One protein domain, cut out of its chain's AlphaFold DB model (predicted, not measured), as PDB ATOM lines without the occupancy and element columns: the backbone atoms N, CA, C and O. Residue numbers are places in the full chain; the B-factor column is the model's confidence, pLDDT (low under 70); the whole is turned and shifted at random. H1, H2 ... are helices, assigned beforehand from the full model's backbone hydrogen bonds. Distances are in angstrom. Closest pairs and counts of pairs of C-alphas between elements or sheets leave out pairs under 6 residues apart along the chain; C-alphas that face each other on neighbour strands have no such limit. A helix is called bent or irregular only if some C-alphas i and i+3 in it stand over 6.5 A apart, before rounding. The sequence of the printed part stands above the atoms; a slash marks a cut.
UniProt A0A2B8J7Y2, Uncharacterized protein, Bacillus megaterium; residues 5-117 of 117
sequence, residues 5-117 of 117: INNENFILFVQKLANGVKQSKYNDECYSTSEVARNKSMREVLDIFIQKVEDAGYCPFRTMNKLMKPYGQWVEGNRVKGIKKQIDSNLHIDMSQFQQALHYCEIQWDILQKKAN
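AT A GLANCE: This is residues 5 to 117 of the 117 residues of an uncharacterized protein of Bacillus megaterium (UniProt A0A2B8J7Y2). A long helical hairpin, H1 and H2, is crossed by a third long helix, H5, which packs on both of them near their middles, while the two short helices H3 and H4 sit at the end of the hairpin where H1 begins and H2 ends. A long loop, residues 72 to 95, goes from H4 back to H5, and at the turn of the hairpin residues 29 to 34 stick out. The printed part has 113 residues, with five named helices in the order H1 to H5 and no named strand; the class is all helix. The whole is compact, with a radius of gyration of the C-alphas of 15.1 A and spans of 45 by 31 by 24 A.

IN THESE COORDINATES: H1 is residues 10 to 27, 26.3 A from first to last C-alpha, and begins with C-alpha 10 at (161.605, 161.609, 101.786). H2, residues 33 to 55, is the longest helix, at 32.9 A; its C-alpha 33 is at (147.700, 185.703, 87.044). H3 is residues 60 to 63, and H4 is residues 65 to 71. H4 is irregular, but only just: C-alphas 67 and 70 are 6.9 A apart. H5, residues 96 to 116, is 29.1 A long and ends with C-alpha 116 at (167.758, 163.846, 80.759). H5 is irregular too, with C-alphas 97 and 100 8.3 A apart, and has a kink of 40 degrees near residue 103.

HOW THE PARTS SIT: H2 is the hub, touching H1, H3 and H5. H1 and H2 form a helical hairpin at a shallow tilt of 29 degrees, opposite ways; their closest C-alphas, of Ser 24 and Asn 39, are 5.2 A apart. H5 touches H2 with residues 98 to 101 alone, and the closest C-alphas are those of Met 42 and Ala 101, at 6.3 A. Their lines are about perpendicular at 73 degrees, only just past steep. H5 touches H1 with residues 102 to 109 alone, about perpendicular at 80 degrees; the closest C-alphas, of Gly 20 and Cys 105, are 4.3 A apart. H2 and H3 touch only at the corner, only just, with 3 pairs of C-alphas within 8 A; the closest are Val 53 and Pro 60, at 5.8 A. H4 is close to H1 but not clearly touching, with the C-alphas of Ile 11 and Leu 67 7.2 A apart, and is apart from H2 and H5. In H2 every O i to N i+4 pair is within hydrogen-bond range; in H1 13 of 14 are, in H5 15 of 17 and in H4 1 of 3, beside 2 of 4 O i to N i+3 pairs, while H3 is too short for an O i to N i+4 pair.

THE WHOLE: The two C-alphas farthest apart, of Ser 32 and Lys 81, are 45.4 A apart. The printed part has no cut. The link from H4 to H5, 24 residues, is long; the other links between helices are tight. The mean pLDDT of the printed part is 80.2, and residues 23 to 36, 76 to 81 and 116 to 117 are under 70.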
ATOM      1  N   ILE A   5     154.696 161.016 103.544       92.81
ATOM      2  CA  ILE A   5     156.153 161.055 103.472       92.81
ATOM      3  C   ILE A   5     156.731 160.226 104.612       92.81
ATOM      4  O   ILE A   5     156.413 160.443 105.783       92.81
ATOM      5  N   ASN A   6     157.608 159.299 104.253       93.19
ATOM      6  CA  ASN A   6     158.313 158.394 105.145       93.19
ATOM      7  C   ASN A   6     159.808 158.359 104.781       93.19
ATOM      8  O   ASN A   6     160.266 159.061 103.879       93.19
ATOM      9  N   ASN A   7     160.601 157.554 105.491       90.00
ATOM     10  CA  ASN A   7     162.046 157.467 105.253       90.00
ATOM     11  C   ASN A   7     162.423 157.027 103.827       90.00
ATOM     12  O   ASN A   7     163.473 157.416 103.320       90.00
ATOM     13  N   GLU A   8     161.579 156.227 103.182       90.94
ATOM     14  CA  GLU A   8     161.857 155.646 101.869       90.94
ATOM     15  C   GLU A   8     161.683 156.682 100.756       90.94
ATOM     16  O   GLU A   8     162.501 156.750  99.839       90.94
ATOM     17  N   ASN A   9     160.657 157.532 100.860       91.12
ATOM     18  CA  ASN A   9     160.326 158.507  99.823       91.12
ATOM     19  C   ASN A   9     160.759 159.949 100.143       91.12
ATOM     20  O   ASN A   9     160.706 160.792  99.248       91.12
ATOM     21  N   PHE A  10     161.254 160.246 101.354       90.50
ATOM     22  CA  PHE A  10     161.605 161.609 101.786       90.50
ATOM     23  C   PHE A  10     162.524 162.351 100.808       90.50
ATOM     24  O   PHE A  10     162.248 163.485 100.421       90.50
ATOM     25  N   ILE A  11     163.623 161.721 100.380       88.94
ATOM     26  CA  ILE A  11     164.598 162.369  99.490       88.94
ATOM     27  C   ILE A  11     163.981 162.660  98.123       88.94
ATOM     28  O   ILE A  11     164.118 163.773  97.614       88.94
ATOM     29  N   LEU A  12     163.271 161.685  97.550       89.81
ATOM     30  CA  LEU A  12     162.596 161.854  96.266       89.81
ATOM     31  C   LEU A  12     161.509 162.931  96.357       89.81
ATOM     32  O   LEU A  12     161.360 163.740  95.443       89.81
ATOM     33  N   PHE A  13     160.787 162.982  97.477       91.94
ATOM     34  CA  PHE A  13     159.781 164.001  97.737       91.94
ATOM     35  C   PHE A  13     160.399 165.404  97.723       91.94
ATOM     36  O   PHE A  13     159.939 166.276  96.986       91.94
ATOM     37  N   VAL A  14     161.491 165.609  98.467       89.00
ATOM     38  CA  VAL A  14     162.209 166.893  98.511       89.00
ATOM     39  C   VAL A  14     162.718 167.296  97.125       89.00
ATOM     40  O   VAL A  14     162.584 168.456  96.739       89.00
ATOM     41  N   GLN A  15     163.256 166.355  96.345       87.44
ATOM     42  CA  GLN A  15     163.716 166.611  94.974       87.44
ATOM     43  C   GLN A  15     162.592 167.097  94.056       87.44
ATOM     44  O   GLN A  15     162.756 168.092  93.342       87.44
ATOM     45  N   LYS A  16     161.445 166.413  94.088       89.31
ATOM     46  CA  LYS A  16     160.255 166.774  93.310       89.31
ATOM     47  C   LYS A  16     159.735 168.154  93.702       89.31
ATOM     48  O   LYS A  16     159.497 168.990  92.831       89.31
ATOM     49  N   LEU A  17     159.634 168.417  95.005       87.19
ATOM     50  CA  LEU A  17     159.169 169.695  95.537       87.19
ATOM     51  C   LEU A  17     160.101 170.852  95.143       87.19
ATOM     52  O   LEU A  17     159.645 171.866  94.616       87.19
ATOM     53  N   ALA A  18     161.414 170.683  95.322       83.12
ATOM     54  CA  ALA A  18     162.412 171.692  94.966       83.12
ATOM     55  C   ALA A  18     162.392 172.027  93.466       83.12
ATOM     56  O   ALA A  18     162.488 173.197  93.090       83.12
ATOM     57  N   ASN A  19     162.219 171.022  92.604       80.62
ATOM     58  CA  ASN A  19     162.093 171.241  91.164       80.62
ATOM     59  C   ASN A  19     160.791 171.952  90.786       80.62
ATOM     60  O   ASN A  19     160.830 172.854  89.949       80.62
ATOM     61  N   GLY A  20     159.673 171.608  91.433       79.56
ATOM     62  CA  GLY A  20     158.409 172.327  91.271       79.56
ATOM     63  C   GLY A  20     158.560 173.822  91.571       79.56
ATOM     64  O   GLY A  20     158.191 174.654  90.745       79.56
ATOM     65  N   VAL A  21     159.199 174.167  92.695       77.69
ATOM     66  CA  VAL A  21     159.468 175.563  93.096       77.69
ATOM     67  C   VAL A  21     160.477 176.255  92.164       77.69
ATOM     68  O   VAL A  21     160.323 177.432  91.840       77.69
ATOM     69  N   LYS A  22     161.516 175.552  91.695       74.00
ATOM     70  CA  LYS A  22     162.519 176.128  90.782       74.00
ATOM     71  C   LYS A  22     161.923 176.490  89.421       74.00
ATOM     72  O   LYS A  22     162.205 177.574  88.919       74.00
ATOM     73  N   GLN A  23     161.119 175.605  88.829       67.56
ATOM     74  CA  GLN A  23     160.441 175.887  87.556       67.56
ATOM     75  C   GLN A  23     159.414 177.012  87.710       67.56
ATOM     76  O   GLN A  23     159.285 177.862  86.838       67.56
ATOM     77  N   SER A  24     158.772 177.078  88.876       64.12
ATOM     78  CA  SER A  24     157.919 178.193  89.277       64.12
ATOM     79  C   SER A  24     158.641 179.553  89.172       64.12
ATOM     80  O   SER A  24     158.083 180.490  88.607       64.12
ATOM     81  N   LYS A  25     159.899 179.665  89.629       57.97
ATOM     82  CA  LYS A  25     160.680 180.917  89.533       57.97
ATOM     83  C   LYS A  25     160.964 181.369  88.097       57.97
ATOM     84  O   LYS A  25     161.007 182.569  87.865       57.97
ATOM     85  N   TYR A  26     161.135 180.446  87.149       52.09
ATOM     86  CA  TYR A  26     161.316 180.802  85.734       52.09
ATOM     87  C   TYR A  26     160.037 181.369  85.096       52.09
ATOM     88  O   TYR A  26     160.120 182.077  84.096       52.09
ATOM     89  N   ASN A  27     158.869 181.110  85.691       53.50
ATOM     90  CA  ASN A  27     157.579 181.597  85.198       53.50
ATOM     91  C   ASN A  27     157.153 182.945  85.815       53.50
ATOM     92  O   ASN A  27     156.268 183.596  85.266       53.50
ATOM     93  N   ASP A  28     157.779 183.388  86.916       48.94
ATOM     94  CA  ASP A  28     157.471 184.685  87.554       48.94
ATOM     95  C   ASP A  28     157.844 185.890  86.657       48.94
ATOM     96  O   ASP A  28     157.294 186.973  86.833       48.94
ATOM     97  N   GLU A  29     158.746 185.714  85.682       51.38
ATOM     98  CA  GLU A  29     159.238 186.803  84.820       51.38
ATOM     99  C   GLU A  29     158.446 186.975  83.506       51.38
ATOM    100  O   GLU A  29     158.623 187.993  82.839       51.38
ATOM    101  N   CYS A  30     157.551 186.040  83.137       53.91
ATOM    102  CA  CYS A  30     156.956 186.022  81.789       53.91
ATOM    103  C   CYS A  30     155.431 185.786  81.643       53.91
ATOM    104  O   CYS A  30     154.993 185.823  80.495       53.91
ATOM    105  N   TYR A  31     154.587 185.576  82.677       58.16
ATOM    106  CA  TYR A  31     153.182 185.154  82.419       58.16
ATOM    107  C   TYR A  31     152.083 185.460  83.477       58.16
ATOM    108  O   TYR A  31     152.309 186.037  84.536       58.16
ATOM    109  N   SER A  32     150.842 185.103  83.086       61.31
ATOM    110  CA  SER A  32     149.501 185.434  83.615       61.31
ATOM    111  C   SER A  32     149.232 185.196  85.115       61.31
ATOM    112  O   SER A  32     149.871 184.380  85.774       61.31
ATOM    113  N   THR A  33     148.174 185.826  85.646       61.75
ATOM    114  CA  THR A  33     147.700 185.703  87.044       61.75
ATOM    115  C   THR A  33     147.539 184.264  87.547       61.75
ATOM    116  O   THR A  33     147.748 184.005  88.731       61.75
ATOM    117  N   SER A  34     147.196 183.316  86.668       65.81
ATOM    118  CA  SER A  34     147.049 181.903  87.041       65.81
ATOM    119  C   SER A  34     148.381 181.217  87.366       65.81
ATOM    120  O   SER A  34     148.426 180.329  88.216       65.81
ATOM    121  N   GLU A  35     149.477 181.649  86.744       65.44
ATOM    122  CA  GLU A  35     150.814 181.100  86.982       65.44
ATOM    123  C   GLU A  35     151.436 181.688  88.248       65.44
ATOM    124  O   GLU A  35     151.977 180.946  89.066       65.44
ATOM    125  N   VAL A  36     151.216 182.983  88.496       67.50
ATOM    126  CA  VAL A  36     151.592 183.640  89.759       67.50
ATOM    127  C   VAL A  36     150.893 182.983  90.955       67.50
ATOM    128  O   VAL A  36     151.523 182.702  91.977       67.50
ATOM    129  N   ALA A  37     149.595 182.674  90.837       71.31
ATOM    130  CA  ALA A  37     148.847 181.985  91.890       71.31
ATOM    131  C   ALA A  37     149.395 180.571  92.169       71.31
ATOM    132  O   ALA A  37     149.528 180.174  93.330       71.31
ATOM    133  N   ARG A  38     149.778 179.827  91.122       72.50
ATOM    134  CA  ARG A  38     150.434 178.516  91.265       72.50
ATOM    135  C   ARG A  38     151.790 178.640  91.955       72.50
ATOM    136  O   ARG A  38     152.070 177.867  92.866       72.50
ATOM    137  N   ASN A  39     152.596 179.632  91.585       71.19
ATOM    138  CA  ASN A  39     153.903 179.880  92.196       71.19
ATOM    139  C   ASN A  39     153.787 180.187  93.688       71.19
ATOM    140  O   ASN A  39     154.536 179.634  94.497       71.19
ATOM    141  N   LYS A  40     152.813 181.018  94.064       74.81
ATOM    142  CA  LYS A  40     152.519 181.303  95.467       74.81
ATOM    143  C   LYS A  40     152.140 180.028  96.227       74.81
ATOM    144  O   LYS A  40     152.741 179.749  97.259       74.81
ATOM    145  N   SER A  41     151.252 179.210  95.660       79.06
ATOM    146  CA  SER A  41     150.857 177.926  96.253       79.06
ATOM    147  C   SER A  41     152.041 176.956  96.419       79.06
ATOM    148  O   SER A  41     152.142 176.284  97.440       79.06
ATOM    149  N   MET A  42     152.988 176.912  95.472       80.69
ATOM    150  CA  MET A  42     154.187 176.061  95.584       80.69
ATOM    151  C   MET A  42     155.117 176.495  96.714       80.69
ATOM    152  O   MET A  42     155.665 175.648  97.420       80.69
ATOM    153  N   ARG A  43     155.298 177.808  96.892       80.38
ATOM    154  CA  ARG A  43     156.109 178.352  97.988       80.38
ATOM    155  C   ARG A  43     155.459 178.071  99.342       80.38
ATOM    156  O   ARG A  43     156.138 177.578 100.233       80.38
ATOM    157  N   GLU A  44     154.146 178.271  99.453       85.00
ATOM    158  CA  GLU A  44     153.387 177.944 100.668       85.00
ATOM    159  C   GLU A  44     153.524 176.460 101.042       85.00
ATOM    160  O   GLU A  44     153.741 176.124 102.202       85.00
ATOM    161  N   VAL A  45     153.476 175.553 100.062       87.75
ATOM    162  CA  VAL A  45     153.631 174.109 100.305       87.75
ATOM    163  C   VAL A  45     155.042 173.751 100.771       87.75
ATOM    164  O   VAL A  45     155.190 172.860 101.608       87.75
ATOM    165  N   LEU A  46     156.072 174.444 100.273       87.25
ATOM    166  CA  LEU A  46     157.443 174.278 100.757       87.25
ATOM    167  C   LEU A  46     157.580 174.716 102.217       87.25
ATOM    168  O   LEU A  46     158.130 173.961 103.019       87.25
ATOM    169  N   ASP A  47     157.046 175.882 102.567       88.12
ATOM    170  CA  ASP A  47     157.096 176.393 103.939       88.12
ATOM    171  C   ASP A  47     156.336 175.464 104.901       88.12
ATOM    172  O   ASP A  47     156.837 175.111 105.968       88.12
ATOM    173  N   ILE A  48     155.166 174.967 104.486       91.31
ATOM    174  CA  ILE A  48     154.371 174.019 105.279       91.31
ATOM    175  C   ILE A  48     155.074 172.667 105.418       91.31
ATOM    176  O   ILE A  48     155.022 172.050 106.483       91.31
ATOM    177  N   PHE A  49     155.743 172.191 104.367       91.12
ATOM    178  CA  PHE A  49     156.550 170.979 104.452       91.12
ATOM    179  C   PHE A  49     157.681 171.140 105.476       91.12
ATOM    180  O   PHE A  49     157.852 170.265 106.322       91.12
ATOM    181  N   ILE A  50     158.413 172.259 105.439       89.44
ATOM    182  CA  ILE A  50     159.480 172.563 106.404       89.44
ATOM    183  C   ILE A  50     158.920 172.558 107.828       89.44
ATOM    184  O   ILE A  50     159.471 171.863 108.682       89.44
ATOM    185  N   GLN A  51     157.795 173.239 108.060       90.75
ATOM    186  CA  GLN A  51     157.141 173.263 109.369       90.75
ATOM    187  C   GLN A  51     156.769 171.854 109.844       90.75
ATOM    188  O   GLN A  51     157.086 171.475 110.964       90.75
ATOM    189  N   LYS A  52     156.176 171.024 108.979       91.88
ATOM    190  CA  LYS A  52     155.812 169.643 109.332       91.88
ATOM    191  C   LYS A  52     157.020 168.756 109.642       91.88
ATOM    192  O   LYS A  52     156.905 167.838 110.451       91.88
ATOM    193  N   VAL A  53     158.172 169.008 109.019       90.12
ATOM    194  CA  VAL A  53     159.429 168.322 109.361       90.12
ATOM    195  C   VAL A  53     159.903 168.727 110.762       90.12
ATOM    196  O   VAL A  53     160.341 167.859 111.521       90.12
ATOM    197  N   GLU A  54     159.776 170.007 111.122       89.38
ATOM    198  CA  GLU A  54     160.077 170.502 112.474       89.38
ATOM    199  C   GLU A  54     159.111 169.943 113.520       89.38
ATOM    200  O   GLU A  54     159.562 169.450 114.554       89.38
ATOM    201  N   ASP A  55     157.812 169.930 113.221       90.56
ATOM    202  CA  ASP A  55     156.764 169.389 114.094       90.56
ATOM    203  C   ASP A  55     156.942 167.882 114.328       90.56
ATOM    204  O   ASP A  55     156.704 167.379 115.427       90.56
ATOM    205  N   ALA A  56     157.437 167.151 113.323       90.00
ATOM    206  CA  ALA A  56     157.827 165.748 113.452       90.00
ATOM    207  C   ALA A  56     159.116 165.549 114.287       90.00
ATOM    208  O   ALA A  56     159.554 164.419 114.515       90.00
ATOM    209  N   GLY A  57     159.737 166.636 114.757       88.81
ATOM    210  CA  GLY A  57     160.911 166.629 115.621       88.81
ATOM    211  C   GLY A  57     162.235 166.515 114.871       88.81
ATOM    212  O   GLY A  57     163.237 166.126 115.478       88.81
ATOM    213  N   TYR A  58     162.272 166.828 113.572       90.06
ATOM    214  CA  TYR A  58     163.479 166.767 112.749       90.06
ATOM    215  C   TYR A  58     163.969 168.164 112.359       90.06
ATOM    216  O   TYR A  58     163.205 169.107 112.232       90.06
ATOM    217  N   CYS A  59     165.275 168.302 112.138       87.94
ATOM    218  CA  CYS A  59     165.873 169.532 111.634       87.94
ATOM    219  C   CYS A  59     165.805 169.524 110.099       87.94
ATOM    220  O   CYS A  59     166.563 168.754 109.497       87.94
ATOM    221  N   PRO A  60     164.991 170.378 109.450       84.50
ATOM    222  CA  PRO A  60     164.755 170.316 108.005       84.50
ATOM    223  C   PRO A  60     166.042 170.466 107.201       84.50
ATOM    224  O   PRO A  60     166.320 169.707 106.280       84.50
ATOM    225  N   PHE A  61     166.901 171.400 107.602       82.38
ATOM    226  CA  PHE A  61     168.168 171.634 106.916       82.38
ATOM    227  C   PHE A  61     169.114 170.437 107.022       82.38
ATOM    228  O   PHE A  61     169.791 170.080 106.061       82.38
ATOM    229  N   ARG A  62     169.149 169.778 108.185       84.81
ATOM    230  CA  ARG A  62     170.109 168.700 108.438       84.81
ATOM    231  C   ARG A  62     169.648 167.360 107.870       84.81
ATOM    232  O   ARG A  62     170.492 166.576 107.437       84.81
ATOM    233  N   THR A  63     168.340 167.125 107.793       86.31
ATOM    234  CA  THR A  63     167.781 165.962 107.091       86.31
ATOM    235  C   THR A  63     168.030 166.033 105.585       86.31
ATOM    236  O   THR A  63     168.232 164.998 104.950       86.31
ATOM    237  N   MET A  64     168.138 167.244 105.033       83.06
ATOM    238  CA  MET A  64     168.495 167.487 103.635       83.06
ATOM    239  C   MET A  64     170.003 167.435 103.344       83.06
ATOM    240  O   MET A  64     170.383 167.440 102.175       83.06
ATOM    241  N   ASN A  65     170.887 167.303 104.344       84.69
ATOM    242  CA  ASN A  65     172.340 167.298 104.102       84.69
ATOM    243  C   ASN A  65     172.773 166.234 103.078       84.69
ATOM    244  O   ASN A  65     173.682 166.493 102.298       84.69
ATOM    245  N   LYS A  66     172.129 165.055 103.029       79.75
ATOM    246  CA  LYS A  66     172.435 164.033 102.003       79.75
ATOM    247  C   LYS A  66     172.225 164.561 100.580       79.75
ATOM    248  O   LYS A  66     173.020 164.251  99.700       79.75
ATOM    249  N   LEU A  67     171.177 165.356 100.379       78.56
ATOM    250  CA  LEU A  67     170.823 165.957  99.100       78.56
ATOM    251  C   LEU A  67     171.735 167.139  98.751       78.56
ATOM    252  O   LEU A  67     172.096 167.314  97.594       78.56
ATOM    253  N   MET A  68     172.098 167.951  99.743       77.44
ATOM    254  CA  MET A  68     172.824 169.199  99.509       77.44
ATOM    255  C   MET A  68     174.353 169.021  99.468       77.44
ATOM    256  O   MET A  68     175.052 169.807  98.829       77.44
ATOM    257  N   LYS A  69     174.886 167.946 100.073       80.06
ATOM    258  CA  LYS A  69     176.330 167.657 100.134       80.06
ATOM    259  C   LYS A  69     177.034 167.639  98.763       80.06
ATOM    260  O   LYS A  69     178.107 168.234  98.678       80.06
ATOM    261  N   PRO A  70     176.473 167.047  97.686       77.94
ATOM    262  CA  PRO A  70     177.075 167.111  96.349       77.94
ATOM    263  C   PRO A  70     177.220 168.536  95.791       77.94
ATOM    264  O   PRO A  70     178.062 168.770  94.933       77.94
ATOM    265  N   TYR A  71     176.422 169.486  96.284       72.94
ATOM    266  CA  TYR A  71     176.401 170.876  95.822       72.94
ATOM    267  C   TYR A  71     177.255 171.816  96.675       72.94
ATOM    268  O   TYR A  71     177.165 173.032  96.530       72.94
ATOM    269  N   GLY A  72     178.062 171.288  97.597       72.31
ATOM    270  CA  GLY A  72     178.903 172.129  98.441       72.31
ATOM    271  C   GLY A  72     178.149 172.855  99.565       72.31
ATOM    272  O   GLY A  72     178.735 173.668 100.270       72.31
ATOM    273  N   GLN A  73     176.849 172.595  99.723       74.56
ATOM    274  CA  GLN A  73     175.987 173.280 100.679       74.56
ATOM    275  C   GLN A  73     175.572 172.288 101.759       74.56
ATOM    276  O   GLN A  73     174.866 171.327 101.485       74.56
ATOM    277  N   TRP A  74     176.011 172.463 102.998       79.81
ATOM    278  CA  TRP A  74     175.541 171.627 104.100       79.81
ATOM    279  C   TRP A  74     175.617 172.397 105.407       79.81
ATOM    280  O   TRP A  74     176.402 173.332 105.557       79.81
ATOM    281  N   VAL A  75     174.779 172.002 106.362       79.25
ATOM    282  CA  VAL A  75     174.756 172.637 107.677       79.25
ATOM    283  C   VAL A  75     175.525 171.773 108.669       79.25
ATOM    284  O   VAL A  75     175.138 170.633 108.959       79.25
ATOM    285  N   GLU A  76     176.604 172.338 109.209       68.62
ATOM    286  CA  GLU A  76     177.343 171.807 110.354       68.62
ATOM    287  C   GLU A  76     176.960 172.592 111.611       68.62
ATOM    288  O   GLU A  76     176.963 173.820 111.621       68.62
ATOM    289  N   GLY A  77     176.590 171.889 112.683       64.94
ATOM    290  CA  GLY A  77     176.296 172.512 113.975       64.94
ATOM    291  C   GLY A  77     174.981 172.085 114.625       64.94
ATOM    292  O   GLY A  77     174.146 171.397 114.035       64.94
ATOM    293  N   ASN A  78     174.852 172.469 115.896       55.91
ATOM    294  CA  ASN A  78     173.704 172.246 116.770       55.91
ATOM    295  C   ASN A  78     173.182 173.600 117.241       55.91
ATOM    296  O   ASN A  78     173.778 174.189 118.137       55.91
ATOM    297  N   ARG A  79     172.067 174.080 116.683       57.47
ATOM    298  CA  ARG A  79     171.340 175.203 117.297       57.47
ATOM    299  C   ARG A  79     170.293 174.737 118.311       57.47
ATOM    300  O   ARG A  79     170.010 175.473 119.245       57.47
ATOM    301  N   VAL A  80     169.782 173.506 118.190       63.69
ATOM    302  CA  VAL A  80     168.703 172.995 119.052       63.69
ATOM    303  C   VAL A  80     169.048 171.605 119.594       63.69
ATOM    304  O   VAL A  80     169.375 170.690 118.835       63.69
ATOM    305  N   LYS A  81     169.010 171.445 120.923       64.81
ATOM    306  CA  LYS A  81     169.136 170.142 121.596       64.81
ATOM    307  C   LYS A  81     167.797 169.398 121.496       64.81
ATOM    308  O   LYS A  81     166.757 170.011 121.675       64.81
ATOM    309  N   GLY A  82     167.828 168.092 121.223       73.06
ATOM    310  CA  GLY A  82     166.628 167.237 121.184       73.06
ATOM    311  C   GLY A  82     165.971 167.059 119.809       73.06
ATOM    312  O   GLY A  82     165.140 166.173 119.663       73.06
ATOM    313  N   ILE A  83     166.380 167.817 118.787       81.50
ATOM    314  CA  ILE A  83     165.871 167.649 117.418       81.50
ATOM    315  C   ILE A  83     166.657 166.557 116.672       81.50
ATOM    316  O   ILE A  83     167.897 166.535 116.683       81.50
ATOM    317  N   LYS A  84     165.936 165.662 115.989       85.50
ATOM    318  CA  LYS A  84     166.496 164.610 115.138       85.50
ATOM    319  C   LYS A  84     167.156 165.203 113.897       85.50
ATOM    320  O   LYS A  84     166.714 166.178 113.301       85.50
ATOM    321  N   LYS A  85     168.265 164.599 113.489       82.38
ATOM    322  CA  LYS A  85     169.180 165.159 112.475       82.38
ATOM    323  C   LYS A  85     169.256 164.347 111.198       82.38
ATOM    324  O   LYS A  85     169.804 164.810 110.205       82.38
ATOM    325  N   GLN A  86     168.808 163.110 111.286       84.75
ATOM    326  CA  GLN A  86     168.750 162.154 110.204       84.75
ATOM    327  C   GLN A  86     167.339 161.594 110.217       84.75
ATOM    328  O   GLN A  86     166.744 161.448 111.286       84.75
ATOM    329  N   ILE A  87     166.817 161.336 109.025       87.44
ATOM    330  CA  ILE A  87     165.548 160.641 108.879       87.44
ATOM    331  C   ILE A  87     165.732 159.208 109.384       87.44
ATOM    332  O   ILE A  87     166.766 158.585 109.136       87.44
ATOM    333  N   ASP A  88     164.751 158.731 110.139       88.19
ATOM    334  CA  ASP A  88     164.680 157.377 110.675       88.19
ATOM    335  C   ASP A  88     163.339 156.739 110.280       88.19
ATOM    336  O   ASP A  88     162.495 157.376 109.646       88.19
ATOM    337  N   SER A  89     163.128 155.477 110.652       88.75
ATOM    338  CA  SER A  89     161.911 154.726 110.320       88.75
ATOM    339  C   SER A  89     160.622 155.298 110.920       88.75
ATOM    340  O   SER A  89     159.546 154.869 110.524       88.75
ATOM    341  N   ASN A  90     160.705 156.245 111.861       88.75
ATOM    342  CA  ASN A  90     159.535 156.837 112.516       88.75
ATOM    343  C   ASN A  90     159.008 158.077 111.782       88.75
ATOM    344  O   ASN A  90     158.047 158.689 112.244       88.75
ATOM    345  N   LEU A  91     159.642 158.484 110.678       89.88
ATOM    346  CA  LEU A  91     159.172 159.622 109.902       89.88
ATOM    347  C   LEU A  91     157.784 159.331 109.321       89.88
ATOM    348  O   LEU A  91     157.612 158.397 108.536       89.88
ATOM    349  N   HIS A  92     156.833 160.197 109.656       92.56
ATOM    350  CA  HIS A  92     155.505 160.212 109.070       92.56
ATOM    351  C   HIS A  92     155.032 161.658 108.930       92.56
ATOM    352  O   HIS A  92     154.778 162.335 109.926       92.56
ATOM    353  N   ILE A  93     154.934 162.144 107.695       93.25
ATOM    354  CA  ILE A  93     154.406 163.476 107.396       93.25
ATOM    355  C   ILE A  93     153.276 163.337 106.386       93.25
ATOM    356  O   ILE A  93     153.486 162.840 105.285       93.25
ATOM    357  N   ASP A  94     152.091 163.820 106.747       93.38
ATOM    358  CA  ASP A  94     150.935 163.851 105.853       93.38
ATOM    359  C   ASP A  94     150.791 165.225 105.178       93.38
ATOM    360  O   ASP A  94     150.657 166.260 105.849       93.38
ATOM    361  N   MET A  95     150.817 165.219 103.845       93.06
ATOM    362  CA  MET A  95     150.631 166.367 102.956       93.06
ATOM    363  C   MET A  95     149.401 166.222 102.044       93.06
ATOM    364  O   MET A  95     149.282 166.951 101.060       93.06
ATOM    365  N   SER A  96     148.471 165.313 102.343       92.44
ATOM    366  CA  SER A  96     147.321 164.990 101.479       92.44
ATOM    367  C   SER A  96     146.429 166.195 101.178       92.44
ATOM    368  O   SER A  96     145.917 166.326 100.069       92.44
ATOM    369  N   GLN A  97     146.341 167.152 102.103       89.31
ATOM    370  CA  GLN A  97     145.638 168.424 101.895       89.31
ATOM    371  C   GLN A  97     146.228 169.302 100.768       89.31
ATOM    372  O   GLN A  97     145.566 170.219 100.295       89.31
ATOM    373  N   PHE A  98     147.450 169.019 100.303       89.12
ATOM    374  CA  PHE A  98     148.143 169.761  99.243       89.12
ATOM    375  C   PHE A  98     148.266 168.965  97.938       89.12
ATOM    376  O   PHE A  98     149.125 169.260  97.108       89.12
ATOM    377  N   GLN A  99     147.420 167.953  97.730       87.81
ATOM    378  CA  GLN A  99     147.523 167.035  96.591       87.81
ATOM    379  C   GLN A  99     147.592 167.745  95.231       87.81
ATOM    380  O   GLN A  99     148.405 167.371  94.388       87.81
ATOM    381  N   GLN A 100     146.790 168.795  95.020       84.00
ATOM    382  CA  GLN A 100     146.809 169.560  93.768       84.00
ATOM    383  C   GLN A 100     148.177 170.204  93.518       84.00
ATOM    384  O   GLN A 100     148.700 170.173  92.407       84.00
ATOM    385  N   ALA A 101     148.772 170.758  94.568       84.81
ATOM    386  CA  ALA A 101     150.074 171.379  94.500       84.81
ATOM    387  C   ALA A 101     151.183 170.359  94.201       84.81
ATOM    388  O   ALA A 101     151.985 170.541  93.285       84.81
ATOM    389  N   LEU A 102     151.170 169.239  94.926       88.75
ATOM    390  CA  LEU A 102     152.116 168.139  94.738       88.75
ATOM    391  C   LEU A 102     152.001 167.503  93.348       88.75
ATOM    392  O   LEU A 102     153.003 167.074  92.776       88.75
ATOM    393  N   HIS A 103     150.798 167.474  92.771       88.12
ATOM    394  CA  HIS A 103     150.591 167.005  91.405       88.12
ATOM    395  C   HIS A 103     151.359 167.853  90.383       88.12
ATOM    396  O   HIS A 103     151.975 167.303  89.471       88.12
ATOM    397  N   TYR A 104     151.413 169.176  90.560       83.50
ATOM    398  CA  TYR A 104     152.224 170.033  89.695       83.50
ATOM    399  C   TYR A 104     153.722 169.760  89.842       83.50
ATOM    400  O   TYR A 104     154.429 169.725  88.833       83.50
ATOM    401  N   CYS A 105     154.211 169.516  91.063       85.94
ATOM    402  CA  CYS A 105     155.604 169.121  91.279       85.94
ATOM    403  C   CYS A 105     155.946 167.811  90.551       85.94
ATOM    404  O   CYS A 105     157.011 167.715  89.940       85.94
ATOM    405  N   GLU A 106     155.036 166.832  90.566       88.44
ATOM    406  CA  GLU A 106     155.192 165.563  89.843       88.44
ATOM    407  C   GLU A 106     155.298 165.779  88.327       88.44
ATOM    408  O   GLU A 106     156.242 165.302  87.707       88.44
ATOM    409  N   ILE A 107     154.388 166.564  87.737       86.44
ATOM    410  CA  ILE A 107     154.413 166.855  86.293       86.44
ATOM    411  C   ILE A 107     155.750 167.490  85.887       86.44
ATOM    412  O   ILE A 107     156.351 167.102  84.885       86.44
ATOM    413  N   GLN A 108     156.232 168.465  86.662       82.44
ATOM    414  CA  GLN A 108     157.501 169.138  86.367       82.44
ATOM    415  C   GLN A 108     158.700 168.199  86.500       82.44
ATOM    416  O   GLN A 108     159.642 168.272  85.706       82.44
ATOM    417  N   TRP A 109     158.662 167.297  87.479       88.38
ATOM    418  CA  TRP A 109     159.673 166.263  87.640       88.38
ATOM    419  C   TRP A 109     159.735 165.334  86.423       88.38
ATOM    420  O   TRP A 109     160.819 165.114  85.881       88.38
ATOM    421  N   ASP A 110     158.589 164.858  85.938       87.38
ATOM    422  CA  ASP A 110     158.522 163.956  84.785       87.38
ATOM    423  C   ASP A 110     159.040 164.612  83.500       87.38
ATOM    424  O   ASP A 110     159.736 163.977  82.703       87.38
ATOM    425  N   ILE A 111     158.751 165.902  83.302       83.69
ATOM    426  CA  ILE A 111     159.286 166.681  82.176       83.69
ATOM    427  C   ILE A 111     160.817 166.747  82.240       83.69
ATOM    428  O   ILE A 111     161.477 166.608  81.210       83.69
ATOM    429  N   LEU A 112     161.392 166.954  83.428       81.12
ATOM    430  CA  LEU A 112     162.845 166.995  83.605       81.12
ATOM    431  C   LEU A 112     163.493 165.636  83.332       81.12
ATOM    432  O   LEU A 112     164.497 165.586  82.628       81.12
ATOM    433  N   GLN A 113     162.907 164.544  83.829       83.81
ATOM    434  CA  GLN A 113     163.425 163.191  83.589       83.81
ATOM    435  C   GLN A 113     163.410 162.831  82.099       83.81
ATOM    436  O   GLN A 113     164.376 162.274  81.588       83.81
ATOM    437  N   LYS A 114     162.358 163.221  81.369       84.06
ATOM    438  CA  LYS A 114     162.275 163.025  79.913       84.06
ATOM    439  C   LYS A 114     163.308 163.821  79.113       84.06
ATOM    440  O   LYS A 114     163.579 163.446  77.986       84.06
ATOM    441  N   LYS A 115     163.843 164.919  79.656       71.94
ATOM    442  CA  LYS A 115     164.896 165.726  79.009       71.94
ATOM    443  C   LYS A 115     166.313 165.234  79.320       71.94
ATOM    444  O   LYS A 115     167.253 165.698  78.684       71.94
ATOM    445  N   ALA A 116     166.469 164.389  80.337       68.06
ATOM    446  CA  ALA A 116     167.758 163.846  80.759       68.06
ATOM    447  C   ALA A 116     168.107 162.509  80.074       68.06
ATOM    448  O   ALA A 116     169.259 162.085  80.157       68.06
ATOM    449  N   ASN A 117     167.126 161.883  79.413       52.06
ATOM    450  CA  ASN A 117     167.260 160.695  78.564       52.06
ATOM    451  C   ASN A 117     167.213 161.088  77.087       52.06
ATOM    452  O   ASN A 117     167.844 160.373  76.282       52.06
TER     453      ASN A 117